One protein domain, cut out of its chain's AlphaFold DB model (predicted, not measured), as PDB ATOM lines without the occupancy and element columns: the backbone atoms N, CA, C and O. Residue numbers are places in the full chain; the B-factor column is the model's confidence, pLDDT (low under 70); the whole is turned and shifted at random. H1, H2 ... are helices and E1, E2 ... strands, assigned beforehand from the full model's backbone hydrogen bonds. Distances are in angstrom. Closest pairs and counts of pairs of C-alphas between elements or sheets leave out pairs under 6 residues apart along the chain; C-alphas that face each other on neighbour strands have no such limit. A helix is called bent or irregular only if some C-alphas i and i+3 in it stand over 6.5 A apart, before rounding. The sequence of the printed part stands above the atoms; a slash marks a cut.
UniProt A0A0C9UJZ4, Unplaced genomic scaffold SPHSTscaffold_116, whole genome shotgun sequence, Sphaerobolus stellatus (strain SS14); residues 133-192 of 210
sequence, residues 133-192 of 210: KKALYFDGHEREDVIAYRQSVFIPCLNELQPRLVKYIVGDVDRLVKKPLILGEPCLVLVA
ATOM      1  N   LYS A 133     102.842 162.940 162.862       59.03
ATOM      2  CA  LYS A 133     103.996 162.356 162.169       59.03
ATOM      3  C   LYS A 133     105.108 162.172 163.207       59.03
ATOM      4  O   LYS A 133     105.303 163.058 164.034       59.03
ATOM      5  N   LYS A 134     105.855 161.062 163.140       58.47
ATOM      6  CA  LYS A 134     106.915 160.625 164.087       58.47
ATOM      7  C   LYS A 134     108.003 161.659 164.463       58.47
ATOM      8  O   LYS A 134     108.877 161.332 165.251       58.47
ATOM      9  N   ALA A 135     107.983 162.864 163.901       53.41
ATOM     10  CA  ALA A 135     108.992 163.901 164.086       53.41
ATOM     11  C   ALA A 135     108.580 165.028 165.056       53.41
ATOM     12  O   ALA A 135     109.339 165.979 165.213       53.41
ATOM     13  N   LEU A 136     107.395 164.970 165.681       58.28
ATOM     14  CA  LEU A 136     106.971 165.998 166.638       58.28
ATOM     15  C   LEU A 136     107.399 165.608 168.062       58.28
ATOM     16  O   LEU A 136     106.778 164.749 168.683       58.28
ATOM     17  N   TYR A 137     108.480 166.218 168.554       59.25
ATOM     18  CA  TYR A 137     108.932 166.080 169.938       59.25
ATOM     19  C   TYR A 137     108.211 167.115 170.804       59.25
ATOM     20  O   TYR A 137     108.356 168.317 170.584       59.25
ATOM     21  N   PHE A 138     107.421 166.651 171.767       62.56
ATOM     22  CA  PHE A 138     106.874 167.516 172.805       62.56
ATOM     23  C   PHE A 138     107.881 167.576 173.944       62.56
ATOM     24  O   PHE A 138     108.174 166.547 174.554       62.56
ATOM     25  N   ASP A 139     108.412 168.765 174.221       66.12
ATOM     26  CA  ASP A 139     109.328 168.950 175.340       66.12
ATOM     27  C   ASP A 139     108.563 168.851 176.667       66.12
ATOM     28  O   ASP A 139     107.979 169.810 177.170       66.12
ATOM     29  N   GLY A 140     108.506 167.638 177.211       70.62
ATOM     30  CA  GLY A 140     107.832 167.345 178.472       70.62
ATOM     31  C   GLY A 140     108.607 167.802 179.708       70.62
ATOM     32  O   GLY A 140     108.074 167.686 180.811       70.62
ATOM     33  N   HIS A 141     109.838 168.309 179.556       73.19
ATOM     34  CA  HIS A 141     110.683 168.704 180.686       73.19
ATOM     35  C   HIS A 141     110.124 169.901 181.465       73.19
ATOM     36  O   HIS A 141     110.459 170.067 182.641       73.19
ATOM     37  N   GLU A 142     109.273 170.713 180.832       79.69
ATOM     38  CA  GLU A 142     108.677 171.907 181.441       79.69
ATOM     39  C   GLU A 142     107.281 171.688 182.038       79.69
ATOM     40  O   GLU A 142     106.687 172.621 182.575       79.69
ATOM     41  N   ARG A 143     106.734 170.466 181.991       84.31
ATOM     42  CA  ARG A 143     105.447 170.197 182.646       84.31
ATOM     43  C   ARG A 143     105.558 170.424 184.155       84.31
ATOM     44  O   ARG A 143     106.546 170.028 184.772       84.31
ATOM     45  N   GLU A 144     104.527 171.013 184.756       85.56
ATOM     46  CA  GLU A 144     104.527 171.370 186.183       85.56
ATOM     47  C   GLU A 144     104.810 170.173 187.099       85.56
ATOM     48  O   GLU A 144     105.568 170.301 188.058       85.56
ATOM     49  N   ASP A 145     104.270 168.993 186.780       87.62
ATOM     50  CA  ASP A 145     104.499 167.756 187.531       87.62
ATOM     51  C   ASP A 145     105.952 167.270 187.430       87.62
ATOM     52  O   ASP A 145     106.562 166.890 188.433       87.62
ATOM     53  N   VAL A 146     106.538 167.348 186.234       85.62
ATOM     54  CA  VAL A 146     107.943 167.006 185.976       85.62
ATOM     55  C   VAL A 146     108.880 167.984 186.685       85.62
ATOM     56  O   VAL A 146     109.834 167.559 187.340       85.62
ATOM     57  N   ILE A 147     108.595 169.288 186.620       89.06
ATOM     58  CA  ILE A 147     109.354 170.317 187.338       89.06
ATOM     59  C   ILE A 147     109.252 170.092 188.848       89.06
ATOM     60  O   ILE A 147     110.278 170.123 189.534       89.06
ATOM     61  N   ALA A 148     108.047 169.838 189.365       92.25
ATOM     62  CA  ALA A 148     107.819 169.601 190.785       92.25
ATOM     63  C   ALA A 148     108.619 168.392 191.278       92.25
ATOM     64  O   ALA A 148     109.337 168.506 192.271       92.25
ATOM     65  N   TYR A 149     108.584 167.264 190.561       93.00
ATOM     66  CA  TYR A 149     109.375 166.079 190.902       93.00
ATOM     67  C   TYR A 149     110.883 166.345 190.810       93.00
ATOM     68  O   TYR A 149     111.643 165.981 191.715       93.00
ATOM     69  N   ARG A 150     111.328 167.035 189.750       91.69
ATOM     70  CA  ARG A 150     112.735 167.404 189.556       91.69
ATOM     71  C   ARG A 150     113.269 168.206 190.743       91.69
ATOM     72  O   ARG A 150     114.345 167.893 191.244       91.69
ATOM     73  N   GLN A 151     112.520 169.216 191.190       93.88
ATOM     74  CA  GLN A 151     112.939 170.122 192.262       93.88
ATOM     75  C   GLN A 151     112.791 169.513 193.659       93.88
ATOM     76  O   GLN A 151     113.667 169.700 194.497       93.88
ATOM     77  N   SER A 152     111.701 168.786 193.920       94.00
ATOM     78  CA  SER A 152     111.390 168.291 195.270       94.00
ATOM     79  C   SER A 152     112.004 166.932 195.603       94.00
ATOM     80  O   SER A 152     112.248 166.662 196.775       94.00
ATOM     81  N   VAL A 153     112.275 166.083 194.604       93.00
ATOM     82  CA  VAL A 153     112.728 164.698 194.823       93.00
ATOM     83  C   VAL A 153     114.074 164.435 194.162       93.00
ATOM     84  O   VAL A 153     115.029 164.045 194.833       93.00
ATOM     85  N   PHE A 154     114.173 164.657 192.849       90.88
ATOM     86  CA  PHE A 154     115.334 164.213 192.075       90.88
ATOM     87  C   PHE A 154     116.619 164.972 192.430       90.88
ATOM     88  O   PHE A 154     117.630 164.348 192.749       90.88
ATOM     89  N   ILE A 155     116.591 166.311 192.404       92.12
ATOM     90  CA  ILE A 155     117.764 167.142 192.719       92.12
ATOM     91  C   ILE A 155     118.244 166.919 194.166       92.12
ATOM     92  O   ILE A 155     119.441 166.679 194.342       92.12
ATOM     93  N   PRO A 156     117.372 166.945 195.198       95.69
ATOM     94  CA  PRO A 156     117.784 166.649 196.570       95.69
ATOM     95  C   PRO A 156     118.429 165.267 196.717       95.69
ATOM     96  O   PRO A 156     119.530 165.167 197.252       95.69
ATOM     97  N   CYS A 157     117.813 164.221 196.154       91.00
ATOM     98  CA  CYS A 157     118.355 162.862 196.199       91.00
ATOM     99  C   CYS A 157     119.731 162.772 195.518       91.00
ATOM    100  O   CYS A 157     120.668 162.179 196.054       91.00
ATOM    101  N   LEU A 158     119.900 163.411 194.358       89.25
ATOM    102  CA  LEU A 158     121.183 163.411 193.660       89.25
ATOM    103  C   LEU A 158     122.267 164.159 194.448       89.25
ATOM    104  O   LEU A 158     123.414 163.713 194.459       89.25
ATOM    105  N   ASN A 159     121.916 165.255 195.129       89.25
ATOM    106  CA  ASN A 159     122.833 166.006 195.988       89.25
ATOM    107  C   ASN A 159     123.301 165.182 197.196       89.25
ATOM    108  O   ASN A 159     124.482 165.233 197.534       89.25
ATOM    109  N   GLU A 160     122.421 164.381 197.802       88.62
ATOM    110  CA  GLU A 160     122.785 163.456 198.887       88.62
ATOM    111  C   GLU A 160     123.767 162.371 198.420       88.62
ATOM    112  O   GLU A 160     124.695 162.004 199.142       88.62
ATOM    113  N   LEU A 161     123.609 161.878 197.188       86.75
ATOM    114  CA  LEU A 161     124.481 160.850 196.610       86.75
ATOM    115  C   LEU A 161     125.774 161.427 196.006       86.75
ATOM    116  O   LEU A 161     126.770 160.713 195.857       86.75
ATOM    117  N   GLN A 162     125.796 162.723 195.683       85.31
ATOM    118  CA  GLN A 162     126.901 163.417 195.014       85.31
ATOM    119  C   GLN A 162     128.288 163.239 195.668       85.31
ATOM    120  O   GLN A 162     129.277 163.119 194.921       85.31
ATOM    121  N   PRO A 163     128.429 163.209 197.011       83.44
ATOM    122  CA  PRO A 163     129.714 162.969 197.662       83.44
ATOM    123  C   PRO A 163     130.296 161.602 197.284       83.44
ATOM    124  O   PRO A 163     131.472 161.521 196.922       83.44
ATOM    125  N   ARG A 164     129.438 160.572 197.254       82.50
ATOM    126  CA  ARG A 164     129.769 159.163 196.983       82.50
ATOM    127  C   ARG A 164     129.869 158.830 195.494       82.50
ATOM    128  O   ARG A 164     130.417 157.786 195.140       82.50
ATOM    129  N   LEU A 165     129.359 159.704 194.623       84.06
ATOM    130  CA  LEU A 165     129.449 159.531 193.176       84.06
ATOM    131  C   LEU A 165     130.893 159.656 192.674       84.06
ATOM    132  O   LEU A 165     131.607 160.629 192.958       84.06
ATOM    133  N   VAL A 166     131.284 158.679 191.865       82.88
ATOM    134  CA  VAL A 166     132.547 158.649 191.131       82.88
ATOM    135  C   VAL A 166     132.557 159.780 190.093       82.88
ATOM    136  O   VAL A 166     131.609 159.935 189.327       82.88
ATOM    137  N   LYS A 167     133.614 160.602 190.087       80.25
ATOM    138  CA  LYS A 167     133.798 161.702 189.125       80.25
ATOM    139  C   LYS A 167     135.086 161.480 188.336       80.25
ATOM    140  O   LYS A 167     136.125 161.206 188.933       80.25
ATOM    141  N   TYR A 168     135.006 161.646 187.023       81.81
ATOM    142  CA  TYR A 168     136.145 161.578 186.110       81.81
ATOM    143  C   TYR A 168     136.652 162.983 185.782       81.81
ATOM    144  O   TYR A 168     135.916 163.965 185.927       81.81
ATOM    145  N   ILE A 169     137.916 163.090 185.377       80.38
ATOM    146  CA  ILE A 169     138.488 164.355 184.915       80.38
ATOM    147  C   ILE A 169     137.856 164.709 183.562       80.38
ATOM    148  O   ILE A 169     137.775 163.884 182.655       80.38
ATOM    149  N   VAL A 170     137.393 165.952 183.416       75.62
ATOM    150  CA  VAL A 170     136.811 166.427 182.154       75.62
ATOM    151  C   VAL A 170     137.892 166.397 181.070       75.62
ATOM    152  O   VAL A 170     138.902 167.086 181.194       75.62
ATOM    153  N   GLY A 171     137.683 165.591 180.025       76.00
ATOM    154  CA  GLY A 171     138.634 165.394 178.922       76.00
ATOM    155  C   GLY A 171     139.556 164.174 179.054       76.00
ATOM    156  O   GLY A 171     140.232 163.850 178.082       76.00
ATOM    157  N   ASP A 172     139.557 163.476 180.196       77.38
ATOM    158  CA  ASP A 172     140.325 162.241 180.420       77.38
ATOM    159  C   ASP A 172     139.488 161.245 181.243       77.38
ATOM    160  O   ASP A 172     139.445 161.282 182.478       77.38
ATOM    161  N   VAL A 173     138.766 160.379 180.527       72.50
ATOM    162  CA  VAL A 173     137.762 159.457 181.088       72.50
ATOM    163  C   VAL A 173     138.408 158.287 181.841       72.50
ATOM    164  O   VAL A 173     137.740 157.620 182.624       72.50
ATOM    165  N   ASP A 174     139.715 158.074 181.690       74.12
ATOM    166  CA  ASP A 174     140.435 156.993 182.371       74.12
ATOM    167  C   ASP A 174     140.911 157.398 183.776       74.12
ATOM    168  O   ASP A 174     141.366 156.560 184.562       74.12
ATOM    169  N   ARG A 175     140.805 158.689 184.132       74.44
ATOM    170  CA  ARG A 175     141.296 159.219 185.409       74.44
ATOM    171  C   ARG A 175     140.184 159.708 186.321       74.44
ATOM    172  O   ARG A 175     139.418 160.620 186.012       74.44
ATOM    173  N   LEU A 176     140.169 159.140 187.524       75.25
ATOM    174  CA  LEU A 176     139.273 159.527 188.606       75.25
ATOM    175  C   LEU A 176     139.777 160.760 189.354       75.25
ATOM    176  O   LEU A 176     140.955 160.873 189.702       75.25
ATOM    177  N   VAL A 177     138.850 161.652 189.692       76.38
ATOM    178  CA  VAL A 177     139.095 162.738 190.639       76.38
ATOM    179  C   VAL A 177     139.268 162.122 192.028       76.38
ATOM    180  O   VAL A 177     138.332 161.535 192.574       76.38
ATOM    181  N   LYS A 178     140.463 162.256 192.617       64.31
ATOM    182  CA  LYS A 178     140.733 161.792 193.985       64.31
ATOM    183  C   LYS A 178     139.863 162.572 194.970       64.31
ATOM    184  O   LYS A 178     140.065 163.768 195.168       64.31
ATOM    185  N   LYS A 179     138.916 161.883 195.600       65.88
ATOM    186  CA  LYS A 179     138.118 162.393 196.717       65.88
ATOM    187  C   LYS A 179     138.502 161.649 198.002       65.88
ATOM    188  O   LYS A 179     138.823 160.463 197.918       65.88
ATOM    189  N   PRO A 180     138.459 162.298 199.177       63.22
ATOM    190  CA  PRO A 180     138.585 161.591 200.443       63.22
ATOM    191  C   PRO A 180     137.366 160.675 200.613       63.22
ATOM    192  O   PRO A 180     136.236 161.151 200.696       63.22
ATOM    193  N   LEU A 181     137.588 159.361 200.604       60.50
ATOM    194  CA  LEU A 181     136.546 158.378 200.889       60.50
ATOM    195  C   LEU A 181     136.366 158.290 202.405       60.50
ATOM    196  O   LEU A 181     137.333 158.063 203.131       60.50
ATOM    197  N   ILE A 182     135.137 158.481 202.877       66.75
ATOM    198  CA  ILE A 182     134.778 158.253 204.278       66.75
ATOM    199  C   ILE A 182     134.810 156.736 204.515       66.75
ATOM    200  O   ILE A 182     134.253 155.961 203.734       66.75
ATOM    201  N   LEU A 183     135.507 156.301 205.565       61.72
ATOM    202  CA  LEU A 183     135.694 154.884 205.877       61.72
ATOM    203  C   LEU A 183     134.333 154.217 206.157       61.72
ATOM    204  O   LEU A 183     133.689 154.536 207.151       61.72
ATOM    205  N   GLY A 184     133.914 153.288 205.291       70.56
ATOM    206  CA  GLY A 184     132.682 152.499 205.448       70.56
ATOM    207  C   GLY A 184     131.568 152.785 204.432       70.56
ATOM    208  O   GLY A 184     130.611 152.017 204.373       70.56
ATOM    209  N   GLU A 185     131.685 153.821 203.595       74.56
ATOM    210  CA  GLU A 185     130.680 154.118 202.564       74.56
ATOM    211  C   GLU A 185     131.081 153.577 201.178       74.56
ATOM    212  O   GLU A 185     132.200 153.825 200.722       74.56
ATOM    213  N   PRO A 186     130.185 152.874 200.453       77.81
ATOM    214  CA  PRO A 186     130.497 152.404 199.110       77.81
ATOM    215  C   PRO A 186     130.395 153.532 198.078       77.81
ATOM    216  O   PRO A 186     129.442 154.327 198.097       77.81
ATOM    217  N   CYS A 187     131.353 153.547 197.147       80.25
ATOM    218  CA  CYS A 187     131.340 154.384 195.949       80.25
ATOM    219  C   CYS A 187     130.139 154.054 195.060       80.25
ATOM    220  O   CYS A 187     129.798 152.886 194.871       80.25
ATOM    221  N   LEU A 188     129.543 155.083 194.463       82.56
ATOM    222  CA  LEU A 188     128.404 154.951 193.560       82.56
ATOM    223  C   LEU A 188     128.800 155.367 192.142       82.56
ATOM    224  O   LEU A 188     129.425 156.409 191.938       82.56
ATOM    225  N   VAL A 189     128.409 154.566 191.155       83.25
ATOM    226  CA  VAL A 189     128.550 154.894 189.732       83.25
ATOM    227  C   VAL A 189     127.166 155.241 189.204       83.25
ATOM    228  O   VAL A 189     126.254 154.421 189.282       83.25
ATOM    229  N   LEU A 190     127.003 156.463 188.696       83.31
ATOM    230  CA  LEU A 190     125.760 156.868 188.048       83.31
ATOM    231  C   LEU A 190     125.690 156.210 186.670       83.31
ATOM    232  O   LEU A 190     126.504 156.509 185.798       83.31
ATOM    233  N   VAL A 191     124.705 155.338 186.478       81.88
ATOM    234  CA  VAL A 191     124.359 154.783 185.168       81.88
ATOM    235  C   VAL A 191     123.182 155.593 184.641       81.88
ATOM    236  O   VAL A 191     122.046 155.406 185.074       81.88
ATOM    237  N   ALA A 192     123.468 156.554 183.766       78.19
ATOM    238  CA  ALA A 192     122.431 157.305 183.073       78.19
ATOM    239  C   ALA A 192     121.943 156.489 181.869       78.19
ATOM    240  O   ALA A 192     122.755 156.010 181.080       78.19
TER     241      ALA A 192
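AT A GLANCE: This is residues 133 to 192 of the 210 residues of an uncharacterized protein of Sphaerobolus stellatus (strain SS14) (UniProt A0A0C9UJZ4). This is a model with little regular structure: one long kinked helix, H1, with a loop beyond its last residue that leads to the short strand E1, while residues 133 to 140 stick out as a free tail. Of 60 printed residues, 23 are in named elements, H1 then E1, class mixed. The whole is extended and flat, with a radius of gyration of the C-alphas of 16.8 A and spans of 50 by 28 by 15 A.

IN THESE COORDINATES: Find C-alpha 144 at (104.527, 171.370, 186.183); from there H1, residues 144 to 161, runs 24.9 A to C-alpha 161. Look next at E1, residues 172 to 176, ending at C-alpha 176, (139.273, 159.527, 188.606).

HOW THE PARTS SIT: H1 has a kink of 27 degrees near residue 155 and is only just irregular: C-alphas 152 and 155 are 7.0 A apart. In H1, 11 of 14 O i to N i+4 pairs are within hydrogen-bond range. H1 and E1 are apart, and E1 pairs with no named strand.

THE WHOLE: The farthest C-alphas, Lys 133 and Leu 183, are 54.5 A apart. The printed part has no cut, and the H1 to E1 link is short. Residues 133 to 139 and 178 to 183 have pLDDT under 70.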